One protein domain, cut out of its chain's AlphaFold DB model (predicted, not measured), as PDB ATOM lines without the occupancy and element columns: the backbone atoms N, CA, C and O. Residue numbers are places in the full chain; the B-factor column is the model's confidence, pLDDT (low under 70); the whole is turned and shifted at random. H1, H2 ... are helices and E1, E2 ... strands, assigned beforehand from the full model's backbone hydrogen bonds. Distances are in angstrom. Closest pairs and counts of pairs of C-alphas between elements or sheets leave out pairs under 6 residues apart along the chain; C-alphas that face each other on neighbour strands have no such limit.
ATOM      1  N   GLU A 338      40.543  24.539  30.132       96.00
ATOM      2  CA  GLU A 338      39.092  24.618  30.192       96.00
ATOM      3  C   GLU A 338      38.552  24.734  28.769       96.00
ATOM      4  O   GLU A 338      38.822  25.708  28.068       96.00
ATOM      5  N   ASN A 339      37.800  23.725  28.334       95.75
ATOM      6  CA  ASN A 339      37.159  23.734  27.027       95.75
ATOM      7  C   ASN A 339      35.822  24.485  27.114       95.75
ATOM      8  O   ASN A 339      34.922  24.043  27.828       95.75
ATOM      9  N   LEU A 340      35.691  25.601  26.389       95.25
ATOM     10  CA  LEU A 340      34.446  26.376  26.311       95.25
ATOM     11  C   LEU A 340      33.443  25.787  25.307       95.25
ATOM     12  O   LEU A 340      32.312  26.260  25.214       95.25
ATOM     13  N   GLY A 341      33.840  24.737  24.588       93.50
ATOM     14  CA  GLY A 341      33.023  24.032  23.615       93.50
ATOM     15  C   GLY A 341      33.176  24.569  22.189       93.50
ATOM     16  O   GLY A 341      34.034  25.418  21.915       93.50
ATOM     17  N   PRO A 342      32.353  24.055  21.258       93.88
ATOM     18  CA  PRO A 342      32.391  24.444  19.857       93.88
ATOM     19  C   PRO A 342      31.777  25.838  19.698       93.88
ATOM     20  O   PRO A 342      30.562  26.001  19.781       93.88
ATOM     21  N   MET A 343      32.618  26.843  19.464       94.38
ATOM     22  CA  MET A 343      32.200  28.244  19.304       94.38
ATOM     23  C   MET A 343      32.556  28.794  17.916       94.38
ATOM     24  O   MET A 343      32.725  30.000  17.757       94.38
ATOM     25  N   ASN A 344      32.717  27.914  16.918       93.62
ATOM     26  CA  ASN A 344      33.199  28.253  15.573       93.62
ATOM     27  C   ASN A 344      34.469  29.112  15.625       93.62
ATOM     28  O   ASN A 344      34.506  30.202  15.065       93.62
ATOM     29  N   ALA A 345      35.499  28.622  16.319       93.44
ATOM     30  CA  ALA A 345      36.707  29.370  16.664       93.44
ATOM     31  C   ALA A 345      37.283  30.253  15.537       93.44
ATOM     32  O   ALA A 345      37.614  31.409  15.788       93.44
ATOM     33  N   ALA A 346      37.342  29.750  14.298       93.31
ATOM     34  CA  ALA A 346      37.804  30.521  13.142       93.31
ATOM     35  C   ALA A 346      36.903  31.731  12.829       93.31
ATOM     36  O   ALA A 346      37.394  32.848  12.692       93.31
ATOM     37  N   GLU A 347      35.582  31.537  12.761       93.88
ATOM     38  CA  GLU A 347      34.641  32.643  12.548       93.88
ATOM     39  C   GLU A 347      34.623  33.592  13.747       93.88
ATOM     40  O   GLU A 347      34.560  34.806  13.567       93.88
ATOM     41  N   LEU A 348      34.713  33.050  14.966       93.88
ATOM     42  CA  LEU A 348      34.746  33.833  16.196       93.88
ATOM     43  C   LEU A 348      35.938  34.771  16.244       93.88
ATOM     44  O   LEU A 348      35.770  35.946  16.560       93.88
ATOM     45  N   TRP A 349      37.119  34.271  15.893       94.38
ATOM     46  CA  TRP A 349      38.307  35.099  15.795       94.38
ATOM     47  C   TRP A 349      38.106  36.234  14.788       94.38
ATOM     48  O   TRP A 349      38.345  37.396  15.121       94.38
ATOM     49  N   GLU A 350      37.584  35.933  13.593       92.75
ATOM     50  CA  GLU A 350      37.308  36.927  12.545       92.75
ATOM     51  C   GLU A 350      36.228  37.952  12.905       92.75
ATOM     52  O   GLU A 350      36.294  39.100  12.472       92.75
ATOM     53  N   ALA A 351      35.279  37.584  13.758       89.50
ATOM     54  CA  ALA A 351      34.210  38.473  14.196       89.50
ATOM     55  C   ALA A 351      34.632  39.504  15.243       89.50
ATOM     56  O   ALA A 351      33.966  40.528  15.402       89.50
ATOM     57  N   ILE A 352      35.686  39.210  16.007       91.25
ATOM     58  CA  ILE A 352      36.197  40.128  17.018       91.25
ATOM     59  C   ILE A 352      37.024  41.191  16.277       91.25
ATOM     60  O   ILE A 352      38.076  40.848  15.727       91.25
ATOM     61  N   PRO A 353      36.586  42.467  16.247       90.69
ATOM     62  CA  PRO A 353      37.344  43.530  15.592       90.69
ATOM     63  C   PRO A 353      38.694  43.732  16.293       90.69
ATOM     64  O   PRO A 353      38.843  43.380  17.466       90.69
ATOM     65  N   GLU A 354      39.683  44.321  15.610       91.12
ATOM     66  CA  GLU A 354      40.943  44.684  16.281       91.12
ATOM     67  C   GLU A 354      40.681  45.605  17.479       91.12
ATOM     68  O   GLU A 354      41.097  45.275  18.590       91.12
ATOM     69  N   ASP A 355      39.927  46.681  17.233       87.62
ATOM     70  CA  ASP A 355      39.398  47.624  18.214       87.62
ATOM     71  C   ASP A 355      37.973  48.030  17.785       87.62
ATOM     72  O   ASP A 355      37.756  48.430  16.638       87.62
ATOM     73  N   ASP A 356      36.991  47.933  18.682       79.38
ATOM     74  CA  ASP A 356      35.678  48.559  18.514       79.38
ATOM     75  C   ASP A 356      35.738  50.055  18.886       79.38
ATOM     76  O   ASP A 356      36.736  50.567  19.400       79.38
ATOM     77  N   SER A 357      34.649  50.789  18.649       76.06
ATOM     78  CA  SER A 357      34.547  52.215  19.000       76.06
ATOM     79  C   SER A 357      34.678  52.504  20.504       76.06
ATOM     80  O   SER A 357      34.805  53.662  20.891       76.06
ATOM     81  N   ALA A 358      34.626  51.475  21.352       74.25
ATOM     82  CA  ALA A 358      34.833  51.535  22.793       74.25
ATOM     83  C   ALA A 358      36.206  50.963  23.222       74.25
ATOM     84  O   ALA A 358      36.449  50.827  24.420       74.25
ATOM     85  N   GLY A 359      37.098  50.635  22.278       76.25
ATOM     86  CA  GLY A 359      38.417  50.045  22.538       76.25
ATOM     87  C   GLY A 359      38.397  48.564  22.933       76.25
ATOM     88  O   GLY A 359      39.405  48.051  23.409       76.25
ATOM     89  N   ARG A 360      37.269  47.867  22.762       79.69
ATOM     90  CA  ARG A 360      37.114  46.427  23.015       79.69
ATOM     91  C   ARG A 360      37.328  45.660  21.719       79.69
ATOM     92  O   ARG A 360      36.807  46.034  20.676       79.69
ATOM     93  N   GLY A 361      38.051  44.552  21.764       88.19
ATOM     94  CA  GLY A 361      38.397  43.809  20.555       88.19
ATOM     95  C   GLY A 361      39.503  42.802  20.813       88.19
ATOM     96  O   GLY A 361      39.717  42.382  21.952       88.19
ATOM     97  N   ARG A 362      40.239  42.428  19.766       93.38
ATOM     98  CA  ARG A 362      41.370  41.497  19.881       93.38
ATOM     99  C   ARG A 362      42.484  42.069  20.758       93.38
ATOM    100  O   ARG A 362      43.132  41.310  21.475       93.38
ATOM    101  N   ARG A 363      42.698  43.392  20.749       91.44
ATOM    102  CA  ARG A 363      43.700  44.027  21.625       91.44
ATOM    103  C   ARG A 363      43.324  43.945  23.097       91.44
ATOM    104  O   ARG A 363      44.182  43.624  23.914       91.44
ATOM    105  N   ASP A 364      42.060  44.192  23.419       89.62
ATOM    106  CA  ASP A 364      41.532  44.051  24.779       89.62
ATOM    107  C   ASP A 364      41.590  42.589  25.246       89.62
ATOM    108  O   ASP A 364      42.047  42.303  26.350       89.62
ATOM    109  N   LEU A 365      41.251  41.642  24.360       93.50
ATOM    110  CA  LEU A 365      41.406  40.213  24.627       93.50
ATOM    111  C   LEU A 365      42.862  39.860  24.972       93.50
ATOM    112  O   LEU A 365      43.110  39.272  26.022       93.50
ATOM    113  N   ALA A 366      43.826  40.290  24.152       93.31
ATOM    114  CA  ALA A 366      45.251  40.056  24.391       93.31
ATOM    115  C   ALA A 366      45.771  40.757  25.664       93.31
ATOM    116  O   ALA A 366      46.640  40.238  26.372       93.31
ATOM    117  N   ALA A 367      45.245  41.943  25.984       92.06
ATOM    118  CA  ALA A 367      45.565  42.645  27.223       92.06
ATOM    119  C   ALA A 367      45.058  41.864  28.445       92.06
ATOM    120  O   ALA A 367      45.825  41.653  29.389       92.06
ATOM    121  N   MET A 368      43.820  41.366  28.395       93.12
ATOM    122  CA  MET A 368      43.240  40.521  29.439       93.12
ATOM    123  C   MET A 368      43.983  39.193  29.590       93.12
ATOM    124  O   MET A 368      44.265  38.787  30.715       93.12
ATOM    125  N   GLU A 369      44.356  38.530  28.494       94.38
ATOM    126  CA  GLU A 369      45.195  37.324  28.520       94.38
ATOM    127  C   GLU A 369      46.487  37.563  29.312       94.38
ATOM    128  O   GLU A 369      46.809  36.835  30.260       94.38
ATOM    129  N   LYS A 370      47.189  38.656  28.993       92.81
ATOM    130  CA  LYS A 370      48.432  39.046  29.665       92.81
ATOM    131  C   LYS A 370      48.220  39.410  31.135       92.81
ATOM    132  O   LYS A 370      49.017  39.001  31.981       92.81
ATOM    133  N   GLU A 371      47.180  40.178  31.456       91.56
ATOM    134  CA  GLU A 371      46.874  40.598  32.829       91.56
ATOM    135  C   GLU A 371      46.508  39.399  33.716       91.56
ATOM    136  O   GLU A 371      46.955  39.268  34.866       91.56
ATOM    137  N   LEU A 372      45.699  38.492  33.178       91.50
ATOM    138  CA  LEU A 372      45.209  37.328  33.898       91.50
ATOM    139  C   LEU A 372      46.235  36.188  33.927       91.50
ATOM    140  O   LEU A 372      46.205  35.373  34.857       91.50
ATOM    141  N   GLY A 373      47.185  36.175  32.991       91.56
ATOM    142  CA  GLY A 373      48.161  35.102  32.819       91.56
ATOM    143  C   GLY A 373      47.502  33.827  32.297       91.56
ATOM    144  O   GLY A 373      47.770  32.738  32.815       91.56
ATOM    145  N   VAL A 374      46.592  33.983  31.338       94.81
ATOM    146  CA  VAL A 374      45.849  32.912  30.664       94.81
ATOM    147  C   VAL A 374      45.884  33.167  29.161       94.81
ATOM    148  O   VAL A 374      45.989  34.315  28.751       94.81
ATOM    149  N   ASN A 375      45.768  32.118  28.357       95.88
ATOM    150  CA  ASN A 375      45.671  32.214  26.905       95.88
ATOM    151  C   ASN A 375      44.305  31.706  26.445       95.88
ATOM    152  O   ASN A 375      43.818  30.694  26.957       95.88
ATOM    153  N   VAL A 376      43.725  32.380  25.460       96.38
ATOM    154  CA  VAL A 376      42.579  31.913  24.690       96.38
ATOM    155  C   VAL A 376      43.103  31.234  23.429       96.38
ATOM    156  O   VAL A 376      43.784  31.838  22.604       96.38
ATOM    157  N   CYS A 377      42.794  29.952  23.281       95.56
ATOM    158  CA  CYS A 377      43.212  29.146  22.143       95.56
ATOM    159  C   CYS A 377      42.015  28.918  21.219       95.56
ATOM    160  O   CYS A 377      40.995  28.374  21.645       95.56
ATOM    161  N   PHE A 378      42.150  29.320  19.958       94.94
ATOM    162  CA  PHE A 378      41.159  29.093  18.908       94.94
ATOM    163  C   PHE A 378      41.594  27.868  18.101       94.94
ATOM    164  O   PHE A 378      42.516  27.957  17.294       94.94
ATOM    165  N   CYS A 379      40.979  26.717  18.362       92.94
ATOM    166  CA  CYS A 379      41.376  25.454  17.745       92.94
ATOM    167  C   CYS A 379      40.739  25.274  16.363       92.94
ATOM    168  O   CYS A 379      39.582  25.634  16.133       92.94
ATOM    169  N   ASP A 380      41.453  24.603  15.459       90.12
ATOM    170  CA  ASP A 380      40.981  24.318  14.092       90.12
ATOM    171  C   ASP A 380      39.678  23.502  14.044       90.12
ATOM    172  O   ASP A 380      38.942  23.524  13.060       90.12
ATOM    173  N   ASN A 381      39.408  22.717  15.087       89.38
ATOM    174  CA  ASN A 381      38.191  21.911  15.200       89.38
ATOM    175  C   ASN A 381      36.959  22.734  15.623       89.38
ATOM    176  O   ASN A 381      35.907  22.158  15.897       89.38
ATOM    177  N   GLY A 382      37.096  24.059  15.712       92.94
ATOM    178  CA  GLY A 382      36.033  24.988  16.075       92.94
ATOM    179  C   GLY A 382      35.860  25.200  17.579       92.94
ATOM    180  O   GLY A 382      35.046  26.045  17.957       92.94
ATOM    181  N   ASN A 383      36.603  24.489  18.434       94.62
ATOM    182  CA  ASN A 383      36.561  24.704  19.880       94.62
ATOM    183  C   ASN A 383      37.389  25.916  20.303       94.62
ATOM    184  O   ASN A 383      38.407  26.244  19.692       94.62
ATOM    185  N   VAL A 384      36.967  26.539  21.398       96.50
ATOM    186  CA  VAL A 384      37.719  27.609  22.058       96.50
ATOM    187  C   VAL A 384      38.118  27.141  23.449       96.50
ATOM    188  O   VAL A 384      37.284  26.648  24.207       96.50
ATOM    189  N   LEU A 385      39.395  27.291  23.789       96.94
ATOM    190  CA  LEU A 385      39.943  26.855  25.072       96.94
ATOM    191  C   LEU A 385      40.462  28.044  25.868       96.94
ATOM    192  O   LEU A 385      41.021  28.982  25.306       96.94
ATOM    193  N   LEU A 386      40.342  27.959  27.189       96.81
ATOM    194  CA  LEU A 386      41.081  28.798  28.122       96.81
ATOM    195  C   LEU A 386      42.178  27.963  28.766       96.81
ATOM    196  O   LEU A 386      41.906  26.942  29.399       96.81
ATOM    197  N   VAL A 387      43.422  28.406  28.620       96.50
ATOM    198  CA  VAL A 387      44.593  27.668  29.087       96.50
ATOM    199  C   VAL A 387      45.400  28.529  30.042       96.50
ATOM    200  O   VAL A 387      45.804  29.646  29.717       96.50
ATOM    201  N   GLY A 388      45.668  28.027  31.242       95.38
ATOM    202  CA  GLY A 388      46.464  28.767  32.215       95.38
ATOM    203  C   GLY A 388      46.624  28.043  33.540       95.38
ATOM    204  O   GLY A 388      46.242  26.892  33.696       95.38
ATOM    205  N   ALA A 389      47.204  28.717  34.531       92.75
ATOM    206  CA  ALA A 389      47.315  28.131  35.863       92.75
ATOM    207  C   ALA A 389      45.928  27.977  36.509       92.75
ATOM    208  O   ALA A 389      45.131  28.919  36.509       92.75
ATOM    209  N   LYS A 390      45.683  26.844  37.173       90.12
ATOM    210  CA  LYS A 390      44.416  26.519  37.858       90.12
ATOM    211  C   LYS A 390      43.828  27.654  38.703       90.12
ATOM    212  O   LYS A 390      42.654  28.004  38.606       90.12
ATOM    213  N   ALA A 391      44.672  28.297  39.510       89.50
ATOM    214  CA  ALA A 391      44.254  29.402  40.374       89.50
ATOM    215  C   ALA A 391      43.784  30.654  39.601       89.50
ATOM    216  O   ALA A 391      43.025  31.460  40.143       89.50
ATOM    217  N   LYS A 392      44.250  30.838  38.359       90.62
ATOM    218  CA  LYS A 392      43.901  31.970  37.490       90.62
ATOM    219  C   LYS A 392      42.590  31.723  36.746       90.62
ATOM    220  O   LYS A 392      41.751  32.625  36.719       90.62
ATOM    221  N   LEU A 393      42.381  30.503  36.245       90.38
ATOM    222  CA  LEU A 393      41.153  30.124  35.536       90.38
ATOM    223  C   LEU A 393      39.905  30.292  36.412       90.38
ATOM    224  O   LEU A 393      38.967  30.991  36.032       90.38
ATOM    225  N   GLN A 394      39.932  29.765  37.640       81.75
ATOM    226  CA  GLN A 394      38.745  29.732  38.503       81.75
ATOM    227  C   GLN A 394      38.262  31.107  38.987       81.75
ATOM    228  O   GLN A 394      37.064  31.319  39.137       81.75
ATOM    229  N   LYS A 395      39.173  32.045  39.278       75.12
ATOM    230  CA  LYS A 395      38.807  33.305  39.955       75.12
ATOM    231  C   LYS A 395      38.618  34.491  39.021       75.12
ATOM    232  O   LYS A 395      37.927  35.429  39.400       75.12
ATOM    233  N   LYS A 396      39.281  34.499  37.862       76.88
ATOM    234  CA  LYS A 396      39.416  35.727  37.062       76.88
ATOM    235  C   LYS A 396      38.945  35.619  35.616       76.88
ATOM    236  O   LYS A 396      38.771  36.645  34.974       76.88
ATOM    237  N   CYS A 397      38.670  34.417  35.111       89.38
ATOM    238  CA  CYS A 397      38.324  34.246  33.697       89.38
ATOM    239  C   CYS A 397      36.839  34.461  33.376       89.38
ATOM    240  O   CYS A 397      36.434  34.261  32.239       89.38
ATOM    241  N   PHE A 398      36.009  34.876  34.342       88.94
ATOM    242  CA  PHE A 398      34.593  35.179  34.087       88.94
ATOM    243  C   PHE A 398      34.420  36.265  33.014       88.94
ATOM    244  O   PHE A 398      33.588  36.120  32.126       88.94
ATOM    245  N   VAL A 399      35.264  37.302  33.038       88.56
ATOM    246  CA  VAL A 399      35.221  38.391  32.049       88.56
ATOM    247  C   VAL A 399      35.534  37.875  30.640       88.56
ATOM    248  O   VAL A 399      34.784  38.162  29.711       88.56
ATOM    249  N   LEU A 400      36.571  37.039  30.491       93.12
ATOM    250  CA  LEU A 400      36.927  36.410  29.210       93.12
ATOM    251  C   LEU A 400      35.810  35.500  28.687       93.12
ATOM    252  O   LEU A 400      35.447  35.590  27.517       93.12
ATOM    253  N   ARG A 401      35.223  34.662  29.555       93.62
ATOM    254  CA  ARG A 401      34.094  33.792  29.186       93.62
ATOM    255  C   ARG A 401      32.912  34.607  28.676       93.62
ATOM    256  O   ARG A 401      32.357  34.267  27.634       93.62
ATOM    257  N   ASN A 402      32.558  35.687  29.368       89.25
ATOM    258  CA  ASN A 402      31.456  36.553  28.957       89.25
ATOM    259  C   ASN A 402      31.748  37.247  27.629       89.25
ATOM    260  O   ASN A 402      30.872  37.289  26.770       89.25
ATOM    261  N   LEU A 403      32.973  37.746  27.434       89.75
ATOM    262  CA  LEU A 403      33.367  38.393  26.185       89.75
ATOM    263  C   LEU A 403      33.253  37.422  25.000       89.75
ATOM    264  O   LEU A 403      32.589  37.729  24.012       89.75
ATOM    265  N   LEU A 404      33.860  36.237  25.114       93.94
ATOM    266  CA  LEU A 404      33.831  35.212  24.065       93.94
ATOM    267  C   LEU A 404      32.403  34.725  23.798       93.94
ATOM    268  O   LEU A 404      32.002  34.600  22.642       93.94
ATOM    269  N   SER A 405      31.612  34.522  24.854       90.94
ATOM    270  CA  SER A 405      30.202  34.132  24.733       90.94
ATOM    271  C   SER A 405      29.371  35.204  24.035       90.94
ATOM    272  O   SER A 405      28.519  34.870  23.221       90.94
ATOM    273  N   HIS A 406      29.633  36.485  24.302       87.25
ATOM    274  CA  HIS A 406      28.935  37.603  23.666       87.25
ATOM    275  C   HIS A 406      29.216  37.683  22.163       87.25
ATOM    276  O   HIS A 406      28.286  37.807  21.364       87.25
ATOM    277  N   TYR A 407      30.481  37.565  21.751       89.38
ATOM    278  CA  TYR A 407      30.832  37.538  20.326       89.38
ATOM    279  C   TYR A 407      30.304  36.289  19.623       89.38
ATOM    280  O   TYR A 407      29.762  36.385  18.522       89.38
ATOM    281  N   HIS A 408      30.383  35.130  20.277       91.19
ATOM    282  CA  HIS A 408      29.801  33.904  19.747       91.19
ATOM    283  C   HIS A 408      28.281  34.016  19.609       91.19
ATOM    284  O   HIS A 408      27.730  33.627  18.582       91.19
ATOM    285  N   TRP A 409      27.595  34.619  20.582       87.44
ATOM    286  CA  TRP A 409      26.163  34.886  20.489       87.44
ATOM    287  C   TRP A 409      25.836  35.784  19.294       87.44
ATOM    288  O   TRP A 409      24.955  35.437  18.515       87.44
ATOM    289  N   ARG A 410      26.591  36.868  19.066       83.31
ATOM    290  CA  ARG A 410      26.411  37.734  17.885       83.31
ATOM    291  C   ARG A 410      26.600  36.990  16.561       83.31
ATOM    292  O   ARG A 410      25.854  37.239  15.623       83.31
ATOM    293  N   LEU A 411      27.556  36.066  16.488       85.00
ATOM    294  CA  LEU A 411      27.809  35.269  15.284       85.00
ATOM    295  C   LEU A 411      26.802  34.158  15.049       85.00
ATOM    296  O   LEU A 411      26.359  33.955  13.924       85.00
ATOM    297  N   SER A 412      26.441  33.433  16.103       82.62
ATOM    298  CA  SER A 412      25.370  32.433  16.051       82.62
ATOM    299  C   SER A 412      24.021  33.095  15.758       82.62
ATOM    300  O   SER A 412      23.170  32.519  15.087       82.62
ATOM    301  N   GLY A 413      23.877  34.346  16.198       64.69
ATOM    302  CA  GLY A 413      22.822  35.277  15.852       64.69
ATOM    303  C   GLY A 413      23.044  35.984  14.522       64.69
ATOM    304  O   GLY A 413      22.407  37.020  14.342       64.69
ATOM    305  N   ARG A 414      23.895  35.438  13.624       54.19
ATOM    306  CA  ARG A 414      23.966  35.808  12.203       54.19
ATOM    307  C   ARG A 414      22.549  36.073  11.730       54.19
ATOM    308  O   ARG A 414      21.720  35.170  11.606       54.19
ATOM    309  N   ASP A 415      22.336  37.366  11.588       47.19
ATOM    310  CA  ASP A 415      21.251  38.098  11.000       47.19
ATOM    311  C   ASP A 415      20.136  37.225  10.420       47.19
ATOM    312  O   ASP A 415      20.283  36.585   9.375       47.19
ATOM    313  N   VAL A 416      18.930  37.357  10.981       44.91
ATOM    314  CA  VAL A 416      17.784  37.474  10.077       44.91
ATOM    315  C   VAL A 416      18.073  38.738   9.277       44.91
ATOM    316  O   VAL A 416      17.712  39.832   9.707       44.91
TER     317      VAL A 416
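Overview. This is residues 338 to 416 of the 425 residues of the protein "Hypothetical protein" of Phaeocystis antarctica (UniProt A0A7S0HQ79). A small three-stranded sheet makes a wall, with the long helix H4 along one face and the other face bare; H2 runs beside edge strand E2, and H1 and H3 sit at opposite ends of the strands. The 79 printed residues hold four named helices and three named strands in the order E1 H1 H2 E2 E3 H3 H4. The antiparallel sheet runs E1 E3 E2; the class is mixed, helices and strands. The whole is compact, with a radius of gyration of 12.3 A for the C-alphas and spans of 41 by 29 by 18 A.

Arrangement. Start at E1, residues 338 to 342, antiparallel to E3, residues 383 to 389; N 338 and O 386, 2.9 A apart, are within hydrogen-bond range. E3 forms a hairpin with E2, residues 374 to 378, where N 377 and O 385 are 2.9 A apart. H1, residues 345 to 351, only grazes the sheet. H2, residues 362 to 372, is on it, over none of its strands, at a height of 4.2 A, only just above its level. E1, H1, H2 and E2 make a split strand-helix-strand unit, its same-way strands separated by E3, with a right-handed crossover. H3, residues 390 to 396, and H4, residues 398 to 412, only graze the sheet. H4 touches H1 with residues 407 to 411 alone, about perpendicular at 81 degrees; the closest C-alphas are Leu 348 and His 408, 6.1 A. Every O i to N i+4 pair is within hydrogen-bond range in H1, H2 and H4, and 2 of 3 in H3.

Along the chain. Find C-alpha 338, where E1 begins, at (39.092, 24.618, 30.192). E3 is 19.6 A long; H4 runs 20.4 A to C-alpha 412 at (25.370, 32.433, 16.051).

Size, cuts and confidence. The farthest C-alphas, Ala 391 and Val 416, are 41.0 A apart. The printed part has no cut and no long link. Residues 413 to 416 have pLDDT under 70.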